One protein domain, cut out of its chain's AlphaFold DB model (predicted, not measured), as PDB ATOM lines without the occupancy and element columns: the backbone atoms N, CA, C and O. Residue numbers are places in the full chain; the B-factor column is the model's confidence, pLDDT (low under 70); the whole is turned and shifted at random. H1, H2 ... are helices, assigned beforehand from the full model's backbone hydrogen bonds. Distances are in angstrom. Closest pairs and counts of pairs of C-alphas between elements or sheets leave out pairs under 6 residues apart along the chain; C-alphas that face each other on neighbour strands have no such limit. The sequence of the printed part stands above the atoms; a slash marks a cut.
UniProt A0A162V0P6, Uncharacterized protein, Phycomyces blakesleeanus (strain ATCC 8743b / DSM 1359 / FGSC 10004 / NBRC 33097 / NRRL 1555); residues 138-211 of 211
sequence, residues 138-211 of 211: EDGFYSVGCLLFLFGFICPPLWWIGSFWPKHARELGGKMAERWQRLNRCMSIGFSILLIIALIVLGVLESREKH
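AT A GLANCE: This is residues 138 to 211 of the 211 residues of an uncharacterized protein of Phycomyces blakesleeanus (strain ATCC 8743b / DSM 1359 / FGSC 10004 / NBRC 33097 / NRRL 1555) (UniProt A0A162V0P6). Two long helices, H3 and H1, run opposite ways and cross at a shallow angle, making a rod, with the short H2 at the turn between them. H1 packs on H3 with residues 148 to 159, and has a kink of 25 degrees near residue 156. The printed part has 74 residues, with H1, H2 and H3 in that order and no named strand; the class is all helix. It is only just extended, close to loose, with a radius of gyration of the C-alphas of 17.3 A, and spans 60 by 16 by 16 A.

IN THESE COORDINATES: H3, residues 174 to 209, is 53.8 A long and ends at C-alpha 209 (-20.656, 20.001, 28.369). H1, residues 138 to 164, is 40.0 A long and begins at C-alpha 138 (-25.211, 30.950, 22.237). H2 has residues 169 to 172.

HOW THE PARTS SIT: H3, with residues 188 to 199 alone, touches H1 at a shallow tilt of 31 degrees, opposite ways; the closest C-alphas, of Leu 148 and Leu 195, are 7.3 A apart. H2 and H3 only just touch, only at the corner, with 3 pairs of C-alphas within 8 A; the closest, of Ala 169 and Ala 177, are 6.8 A apart. H1 and H2 are apart. O i to N i+4 pairs are within hydrogen-bond range in 20 of 23 for H1 and 30 of 32 for H3; H2 is too short for such a pair.

THE WHOLE: The C-alphas farthest apart, of Glu 171 and His 211, are 60.1 A apart. The printed part has no cut, and both links are tight. Residues 171 to 176, of which 174 to 176 belong to H3, stand free. Mean pLDDT of the printed part is 72.3; residues 138 to 142, 158, 162 to 173 and 210 to 211 are under 70.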
ATOM      1  N   GLU A 138     -23.911  31.087  21.568       60.03
ATOM      2  CA  GLU A 138     -25.211  30.950  22.237       60.03
ATOM      3  C   GLU A 138     -26.386  30.804  21.241       60.03
ATOM      4  O   GLU A 138     -27.302  30.003  21.450       60.03
ATOM      5  N   ASP A 139     -26.343  31.515  20.108       59.59
ATOM      6  CA  ASP A 139     -27.349  31.425  19.039       59.59
ATOM      7  C   ASP A 139     -27.106  30.212  18.130       59.59
ATOM      8  O   ASP A 139     -28.022  29.739  17.449       59.59
ATOM      9  N   GLY A 140     -25.886  29.667  18.134       61.47
ATOM     10  CA  GLY A 140     -25.515  28.478  17.371       61.47
ATOM     11  C   GLY A 140     -26.386  27.272  17.717       61.47
ATOM     12  O   GLY A 140     -26.912  26.612  16.818       61.47
ATOM     13  N   PHE A 141     -26.629  27.020  19.006       63.00
ATOM     14  CA  PHE A 141     -27.465  25.899  19.447       63.00
ATOM     15  C   PHE A 141     -28.944  26.080  19.100       63.00
ATOM     16  O   PHE A 141     -29.582  25.132  18.635       63.00
ATOM     17  N   TYR A 142     -29.485  27.292  19.243       65.62
ATOM     18  CA  TYR A 142     -30.863  27.588  18.837       65.62
ATOM     19  C   TYR A 142     -31.040  27.516  17.319       65.62
ATOM     20  O   TYR A 142     -32.031  26.962  16.839       65.62
ATOM     21  N   SER A 143     -30.066  28.007  16.555       72.25
ATOM     22  CA  SER A 143     -30.065  27.957  15.092       72.25
ATOM     23  C   SER A 143     -29.967  26.517  14.581       72.25
ATOM     24  O   SER A 143     -30.733  26.102  13.706       72.25
ATOM     25  N   VAL A 144     -29.110  25.703  15.200       73.50
ATOM     26  CA  VAL A 144     -29.003  24.273  14.898       73.50
ATOM     27  C   VAL A 144     -30.278  23.527  15.297       73.50
ATOM     28  O   VAL A 144     -30.785  22.743  14.496       73.50
ATOM     29  N   GLY A 145     -30.857  23.802  16.467       74.94
ATOM     30  CA  GLY A 145     -32.144  23.235  16.884       74.94
ATOM     31  C   GLY A 145     -33.276  23.580  15.912       74.94
ATOM     32  O   GLY A 145     -34.044  22.699  15.522       74.94
ATOM     33  N   CYS A 146     -33.328  24.827  15.438       76.94
ATOM     34  CA  CYS A 146     -34.258  25.264  14.397       76.94
ATOM     35  C   CYS A 146     -34.035  24.520  13.079       76.94
ATOM     36  O   CYS A 146     -35.007  24.088  12.470       76.94
ATOM     37  N   LEU A 147     -32.787  24.313  12.648       73.50
ATOM     38  CA  LEU A 147     -32.480  23.524  11.450       73.50
ATOM     39  C   LEU A 147     -32.913  22.063  11.622       73.50
ATOM     40  O   LEU A 147     -33.560  21.511  10.736       73.50
ATOM     41  N   LEU A 148     -32.627  21.443  12.767       75.56
ATOM     42  CA  LEU A 148     -33.047  20.072  13.070       75.56
ATOM     43  C   LEU A 148     -34.571  19.936  13.121       75.56
ATOM     44  O   LEU A 148     -35.101  18.946  12.623       75.56
ATOM     45  N   PHE A 149     -35.277  20.919  13.677       79.44
ATOM     46  CA  PHE A 149     -36.738  20.943  13.697       79.44
ATOM     47  C   PHE A 149     -37.306  21.160  12.293       79.44
ATOM     48  O   PHE A 149     -38.188  20.421  11.864       79.44
ATOM     49  N   LEU A 150     -36.758  22.119  11.545       76.25
ATOM     50  CA  LEU A 150     -37.134  22.398  10.164       76.25
ATOM     51  C   LEU A 150     -36.977  21.127   9.330       76.25
ATOM     52  O   LEU A 150     -37.935  20.671   8.724       76.25
ATOM     53  N   PHE A 151     -35.819  20.479   9.363       72.38
ATOM     54  CA  PHE A 151     -35.591  19.273   8.576       72.38
ATOM     55  C   PHE A 151     -36.323  18.042   9.123       72.38
ATOM     56  O   PHE A 151     -36.899  17.286   8.348       72.38
ATOM     57  N   GLY A 152     -36.384  17.851  10.438       74.69
ATOM     58  CA  GLY A 152     -37.108  16.743  11.061       74.69
ATOM     59  C   GLY A 152     -38.622  16.818  10.864       74.69
ATOM     60  O   GLY A 152     -39.269  15.777  10.813       74.69
ATOM     61  N   PHE A 153     -39.184  18.018  10.704       79.50
ATOM     62  CA  PHE A 153     -40.628  18.230  10.597       79.50
ATOM     63  C   PHE A 153     -41.102  18.547   9.173       79.50
ATOM     64  O   PHE A 153     -42.210  18.160   8.817       79.50
ATOM     65  N   ILE A 154     -40.286  19.190   8.330       76.12
ATOM     66  CA  ILE A 154     -40.629  19.502   6.927       76.12
ATOM     67  C   ILE A 154     -40.193  18.390   5.977       76.12
ATOM     68  O   ILE A 154     -40.916  18.112   5.019       76.12
ATOM     69  N   CYS A 155     -39.081  17.689   6.221       71.06
ATOM     70  CA  CYS A 155     -38.691  16.594   5.326       71.06
ATOM     71  C   CYS A 155     -39.696  15.433   5.295       71.06
ATOM     72  O   CYS A 155     -39.926  14.937   4.195       71.06
ATOM     73  N   PRO A 156     -40.332  14.994   6.400       74.00
ATOM     74  CA  PRO A 156     -41.330  13.924   6.340       74.00
ATOM     75  C   PRO A 156     -42.581  14.246   5.500       74.00
ATOM     76  O   PRO A 156     -42.944  13.418   4.665       74.00
ATOM     77  N   PRO A 157     -43.241  15.416   5.622       74.00
ATOM     78  CA  PRO A 157     -44.349  15.769   4.740       74.00
ATOM     79  C   PRO A 157     -43.893  16.014   3.295       74.00
ATOM     80  O   PRO A 157     -44.596  15.601   2.374       74.00
ATOM     81  N   LEU A 158     -42.701  16.585   3.056       67.50
ATOM     82  CA  LEU A 158     -42.142  16.672   1.694       67.50
ATOM     83  C   LEU A 158     -41.827  15.284   1.107       67.50
ATOM     84  O   LEU A 158     -42.036  15.062  -0.087       67.50
ATOM     85  N   TRP A 159     -41.386  14.331   1.932       70.44
ATOM     86  CA  TRP A 159     -41.218  12.925   1.556       70.44
ATOM     87  C   TRP A 159     -42.566  12.296   1.200       70.44
ATOM     88  O   TRP A 159     -42.680  11.625   0.170       70.44
ATOM     89  N   TRP A 160     -43.604  12.572   1.988       72.00
ATOM     90  CA  TRP A 160     -44.956  12.098   1.716       72.00
ATOM     91  C   TRP A 160     -45.472  12.623   0.370       72.00
ATOM     92  O   TRP A 160     -45.950  11.832  -0.446       72.00
ATOM     93  N   ILE A 161     -45.282  13.916   0.083       71.31
ATOM     94  CA  ILE A 161     -45.650  14.545  -1.198       71.31
ATOM     95  C   ILE A 161     -44.873  13.932  -2.374       71.31
ATOM     96  O   ILE A 161     -45.464  13.620  -3.408       71.31
ATOM     97  N   GLY A 162     -43.568  13.688  -2.217       64.38
ATOM     98  CA  GLY A 162     -42.752  13.037  -3.247       64.38
ATOM     99  C   GLY A 162     -43.143  11.576  -3.498       64.38
ATOM    100  O   GLY A 162     -43.015  11.086  -4.621       64.38
ATOM    101  N   SER A 163     -43.654  10.885  -2.473       65.88
ATOM    102  CA  SER A 163     -44.145   9.504  -2.581       65.88
ATOM    103  C   SER A 163     -45.509   9.399  -3.273       65.88
ATOM    104  O   SER A 163     -45.782   8.399  -3.940       65.88
ATOM    105  N   PHE A 164     -46.336  10.440  -3.148       69.31
ATOM    106  CA  PHE A 164     -47.667  10.514  -3.747       69.31
ATOM    107  C   PHE A 164     -47.667  11.066  -5.176       69.31
ATOM    108  O   PHE A 164     -48.697  11.004  -5.849       69.31
ATOM    109  N   TRP A 165     -46.527  11.566  -5.671       61.66
ATOM    110  CA  TRP A 165     -46.430  12.023  -7.053       61.66
ATOM    111  C   TRP A 165     -46.681  10.845  -8.013       61.66
ATOM    112  O   TRP A 165     -46.054   9.788  -7.878       61.66
ATOM    113  N   PRO A 166     -47.626  10.979  -8.960       53.59
ATOM    114  CA  PRO A 166     -48.289   9.846  -9.590       53.59
ATOM    115  C   PRO A 166     -47.332   8.883 -10.299       53.59
ATOM    116  O   PRO A 166     -46.504   9.269 -11.123       53.59
ATOM    117  N   LYS A 167     -47.545   7.584 -10.040       58.91
ATOM    118  CA  LYS A 167     -46.865   6.416 -10.643       58.91
ATOM    119  C   LYS A 167     -46.886   6.357 -12.185       58.91
ATOM    120  O   LYS A 167     -46.281   5.455 -12.754       58.91
ATOM    121  N   HIS A 168     -47.563   7.285 -12.863       57.16
ATOM    122  CA  HIS A 168     -47.804   7.268 -14.313       57.16
ATOM    123  C   HIS A 168     -46.863   8.198 -15.102       57.16
ATOM    124  O   HIS A 168     -47.064   8.431 -16.290       57.16
ATOM    125  N   ALA A 169     -45.772   8.682 -14.489       55.16
ATOM    126  CA  ALA A 169     -44.741   9.463 -15.188       55.16
ATOM    127  C   ALA A 169     -44.126   8.731 -16.402       55.16
ATOM    128  O   ALA A 169     -43.533   9.364 -17.276       55.16
ATOM    129  N   ARG A 170     -44.289   7.404 -16.476       56.00
ATOM    130  CA  ARG A 170     -43.795   6.572 -17.573       56.00
ATOM    131  C   ARG A 170     -44.488   6.856 -18.913       56.00
ATOM    132  O   ARG A 170     -43.861   6.626 -19.941       56.00
ATOM    133  N   GLU A 171     -45.714   7.384 -18.915       62.75
ATOM    134  CA  GLU A 171     -46.453   7.666 -20.160       62.75
ATOM    135  C   GLU A 171     -46.242   9.090 -20.698       62.75
ATOM    136  O   GLU A 171     -46.278   9.285 -21.907       62.75
ATOM    137  N   LEU A 172     -45.954  10.075 -19.836       60.00
ATOM    138  CA  LEU A 172     -45.900  11.497 -20.227       60.00
ATOM    139  C   LEU A 172     -44.524  12.171 -20.039       60.00
ATOM    140  O   LEU A 172     -44.265  13.196 -20.660       60.00
ATOM    141  N   GLY A 173     -43.629  11.628 -19.202       65.38
ATOM    142  CA  GLY A 173     -42.425  12.345 -18.739       65.38
ATOM    143  C   GLY A 173     -41.103  12.019 -19.447       65.38
ATOM    144  O   GLY A 173     -40.090  12.680 -19.203       65.38
ATOM    145  N   GLY A 174     -41.069  10.999 -20.308       71.81
ATOM    146  CA  GLY A 174     -39.842  10.551 -20.974       71.81
ATOM    147  C   GLY A 174     -38.727  10.081 -20.015       71.81
ATOM    148  O   GLY A 174     -38.845  10.106 -18.791       71.81
ATOM    149  N   LYS A 175     -37.587   9.652 -20.578       76.69
ATOM    150  CA  LYS A 175     -36.444   9.074 -19.829       76.69
ATOM    151  C   LYS A 175     -35.813  10.021 -18.789       76.69
ATOM    152  O   LYS A 175     -35.039   9.573 -17.945       76.69
ATOM    153  N   MET A 176     -36.094  11.324 -18.854       71.12
ATOM    154  CA  MET A 176     -35.556  12.307 -17.907       71.12
ATOM    155  C   MET A 176     -36.352  12.376 -16.600       71.12
ATOM    156  O   MET A 176     -35.735  12.541 -15.548       71.12
ATOM    157  N   ALA A 177     -37.674  12.182 -16.631       75.31
ATOM    158  CA  ALA A 177     -38.500  12.202 -15.422       75.31
ATOM    159  C   ALA A 177     -38.102  11.090 -14.432       75.31
ATOM    160  O   ALA A 177     -38.016  11.320 -13.228       75.31
ATOM    161  N   GLU A 178     -37.749   9.907 -14.946       72.44
ATOM    162  CA  GLU A 178     -37.293   8.776 -14.129       72.44
ATOM    163  C   GLU A 178     -35.979   9.081 -13.383       72.44
ATOM    164  O   GLU A 178     -35.800   8.708 -12.220       72.44
ATOM    165  N   ARG A 179     -35.061   9.816 -14.027       79.62
ATOM    166  CA  ARG A 179     -33.785  10.223 -13.417       79.62
ATOM    167  C   ARG A 179     -33.996  11.246 -12.311       79.62
ATOM    168  O   ARG A 179     -33.391  11.109 -11.252       79.62
ATOM    169  N   TRP A 180     -34.883  12.211 -12.530       75.56
ATOM    170  CA  TRP A 180     -35.261  13.192 -11.514       75.56
ATOM    171  C   TRP A 180     -35.909  12.539 -10.294       75.56
ATOM    172  O   TRP A 180     -35.587  12.884  -9.158       75.56
ATOM    173  N   GLN A 181     -36.747  11.526 -10.511       75.25
ATOM    174  CA  GLN A 181     -37.386  10.791  -9.424       75.25
ATOM    175  C   GLN A 181     -36.372   9.973  -8.607       75.25
ATOM    176  O   GLN A 181     -36.428   9.971  -7.376       75.25
ATOM    177  N   ARG A 182     -35.396   9.332  -9.267       76.00
ATOM    178  CA  ARG A 182     -34.271   8.670  -8.579       76.00
ATOM    179  C   ARG A 182     -33.400   9.658  -7.811       76.00
ATOM    180  O   ARG A 182     -32.997   9.347  -6.694       76.00
ATOM    181  N   LEU A 183     -33.136  10.832  -8.379       79.56
ATOM    182  CA  LEU A 183     -32.292  11.843  -7.750       79.56
ATOM    183  C   LEU A 183     -32.951  12.421  -6.494       79.56
ATOM    184  O   LEU A 183     -32.295  12.474  -5.461       79.56
ATOM    185  N   ASN A 184     -34.251  12.728  -6.539       75.31
ATOM    186  CA  ASN A 184     -35.009  13.154  -5.357       75.31
ATOM    187  C   ASN A 184     -35.012  12.083  -4.258       75.31
ATOM    188  O   ASN A 184     -34.859  12.405  -3.083       75.31
ATOM    189  N   ARG A 185     -35.106  10.804  -4.637       73.25
ATOM    190  CA  ARG A 185     -35.069   9.683  -3.687       73.25
ATOM    191  C   ARG A 185     -33.690   9.520  -3.035       73.25
ATOM    192  O   ARG A 185     -33.603   9.329  -1.823       73.25
ATOM    193  N   CYS A 186     -32.615   9.648  -3.815       76.69
ATOM    194  CA  CYS A 186     -31.247   9.620  -3.292       76.69
ATOM    195  C   CYS A 186     -30.923  10.852  -2.438       76.69
ATOM    196  O   CYS A 186     -30.330  10.693  -1.375       76.69
ATOM    197  N   MET A 187     -31.351  12.048  -2.852       73.19
ATOM    198  CA  MET A 187     -31.213  13.284  -2.071       73.19
ATOM    199  C   MET A 187     -31.900  13.146  -0.714       73.19
ATOM    200  O   MET A 187     -31.279  13.435   0.301       73.19
ATOM    201  N   SER A 188     -33.132  12.621  -0.665       71.94
ATOM    202  CA  SER A 188     -33.839  12.436   0.611       71.94
ATOM    203  C   SER A 188     -33.142  11.447   1.551       71.94
ATOM    204  O   SER A 188     -33.105  11.670   2.758       71.94
ATOM    205  N   ILE A 189     -32.545  10.381   1.008       75.44
ATOM    206  CA  ILE A 189     -31.816   9.378   1.800       75.44
ATOM    207  C   ILE A 189     -30.495   9.947   2.311       75.44
ATOM    208  O   ILE A 189     -30.209   9.842   3.501       75.44
ATOM    209  N   GLY A 190     -29.714  10.582   1.434       76.81
ATOM    210  CA  GLY A 190     -28.457  11.219   1.822       76.81
ATOM    211  C   GLY A 190     -28.689  12.288   2.886       76.81
ATOM    212  O   GLY A 190     -27.990  12.321   3.895       76.81
ATOM    213  N   PHE A 191     -29.736  13.092   2.712       73.50
ATOM    214  CA  PHE A 191     -30.094  14.138   3.658       73.50
ATOM    215  C   PHE A 191     -30.551  13.577   5.016       73.50
ATOM    216  O   PHE A 191     -30.114  14.061   6.057       73.50
ATOM    217  N   SER A 192     -31.351  12.504   5.032       74.50
ATOM    218  CA  SER A 192     -31.751  11.834   6.277       74.50
ATOM    219  C   SER A 192     -30.565  11.237   7.039       74.50
ATOM    220  O   SER A 192     -30.548  11.289   8.267       74.50
ATOM    221  N   ILE A 193     -29.580  10.664   6.343       77.81
ATOM    222  CA  ILE A 193     -28.380  10.100   6.980       77.81
ATOM    223  C   ILE A 193     -27.542  11.219   7.603       77.81
ATOM    224  O   ILE A 193     -27.126  11.104   8.754       77.81
ATOM    225  N   LEU A 194     -27.342  12.321   6.874       78.81
ATOM    226  CA  LEU A 194     -26.633  13.493   7.390       78.81
ATOM    227  C   LEU A 194     -27.342  14.098   8.610       78.81
ATOM    228  O   LEU A 194     -26.670  14.465   9.571       78.81
ATOM    229  N   LEU A 195     -28.679  14.134   8.618       77.25
ATOM    230  CA  LEU A 195     -29.469  14.593   9.763       77.25
ATOM    231  C   LEU A 195     -29.239  13.723  11.010       77.25
ATOM    232  O   LEU A 195     -29.030  14.249  12.100       77.25
ATOM    233  N   ILE A 196     -29.256  12.396  10.854       80.56
ATOM    234  CA  ILE A 196     -29.011  11.462  11.963       80.56
ATOM    235  C   ILE A 196     -27.596  11.652  12.517       80.56
ATOM    236  O   ILE A 196     -27.417  11.712  13.732       80.56
ATOM    237  N   ILE A 197     -26.596  11.790  11.642       82.56
ATOM    238  CA  ILE A 197     -25.212  12.053  12.058       82.56
ATOM    239  C   ILE A 197     -25.131  13.374  12.833       82.56
ATOM    240  O   ILE A 197     -24.527  13.408  13.903       82.56
ATOM    241  N   ALA A 198     -25.771  14.438  12.343       79.56
ATOM    242  CA  ALA A 198     -25.794  15.732  13.019       79.56
ATOM    243  C   ALA A 198     -26.440  15.649  14.414       79.56
ATOM    244  O   ALA A 198     -25.887  16.184  15.371       79.56
ATOM    245  N   LEU A 199     -27.555  14.923  14.551       81.06
ATOM    246  CA  LEU A 199     -28.212  14.664  15.837       81.06
ATOM    247  C   LEU A 199     -27.297  13.934  16.827       81.06
ATOM    248  O   LEU A 199     -27.230  14.311  17.995       81.06
ATOM    249  N   ILE A 200     -26.584  12.902  16.365       85.88
ATOM    250  CA  ILE A 200     -25.638  12.151  17.200       85.88
ATOM    251  C   ILE A 200     -24.503  13.067  17.660       85.88
ATOM    252  O   ILE A 200     -24.181  13.093  18.846       85.88
ATOM    253  N   VAL A 201     -23.919  13.841  16.743       86.12
ATOM    254  CA  VAL A 201     -22.836  14.783  17.060       86.12
ATOM    255  C   VAL A 201     -23.301  15.822  18.081       86.12
ATOM    256  O   VAL A 201     -22.585  16.058  19.053       86.12
ATOM    257  N   LEU A 202     -24.510  16.372  17.924       80.50
ATOM    258  CA  LEU A 202     -25.076  17.309  18.896       80.50
ATOM    259  C   LEU A 202     -25.277  16.673  20.267       80.50
ATOM    260  O   LEU A 202     -24.862  17.251  21.263       80.50
ATOM    261  N   GLY A 203     -25.873  15.480  20.328       83.94
ATOM    262  CA  GLY A 203     -26.106  14.794  21.599       83.94
ATOM    263  C   GLY A 203     -24.808  14.465  22.342       83.94
ATOM    264  O   GLY A 203     -24.755  14.543  23.571       83.94
ATOM    265  N   VAL A 204     -23.742  14.141  21.602       84.50
ATOM    266  CA  VAL A 204     -22.404  13.912  22.167       84.50
ATOM    267  C   VAL A 204     -21.770  15.214  22.659       84.50
ATOM    268  O   VAL A 204     -21.164  15.207  23.730       84.50
ATOM    269  N   LEU A 205     -21.911  16.316  21.917       81.44
ATOM    270  CA  LEU A 205     -21.440  17.643  22.333       81.44
ATOM    271  C   LEU A 205     -22.134  18.104  23.622       81.44
ATOM    272  O   LEU A 205     -21.456  18.410  24.597       81.44
ATOM    273  N   GLU A 206     -23.464  18.027  23.670       79.00
ATOM    274  CA  GLU A 206     -24.269  18.381  24.849       79.00
ATOM    275  C   GLU A 206     -23.943  17.501  26.069       79.00
ATOM    276  O   GLU A 206     -23.869  17.982  27.199       79.00
ATOM    277  N   SER A 207     -23.720  16.197  25.858       79.06
ATOM    278  CA  SER A 207     -23.351  15.285  26.952       79.06
ATOM    279  C   SER A 207     -21.960  15.574  27.514       79.06
ATOM    280  O   SER A 207     -21.709  15.284  28.681       79.06
ATOM    281  N   ARG A 208     -21.050  16.117  26.697       77.31
ATOM    282  CA  ARG A 208     -19.704  16.499  27.137       77.31
ATOM    283  C   ARG A 208     -19.682  17.791  27.936       77.31
ATOM    284  O   ARG A 208     -18.808  17.935  28.773       77.31
ATOM    285  N   GLU A 209     -20.606  18.707  27.681       73.31
ATOM    286  CA  GLU A 209     -20.656  20.001  28.369       73.31
ATOM    287  C   GLU A 209     -21.258  19.901  29.781       73.31
ATOM    288  O   GLU A 209     -20.978  20.722  30.648       73.31
ATOM    289  N   LYS A 210     -22.050  18.853  30.043       63.94
ATOM    290  CA  LYS A 210     -22.676  18.592  31.353       63.94
ATOM    291  C   LYS A 210     -21.764  17.888  32.370       63.94
ATOM    292  O   LYS A 210     -22.220  17.632  33.485       63.94
ATOM    293  N   HIS A 211     -20.528  17.549  32.002       50.94
ATOM    294  CA  HIS A 211     -19.592  16.759  32.811       50.94
ATOM    295  C   HIS A 211     -18.276  17.495  33.047       50.94
ATOM    296  O   HIS A 211     -17.761  17.369  34.182       50.94
TER     297      HIS A 211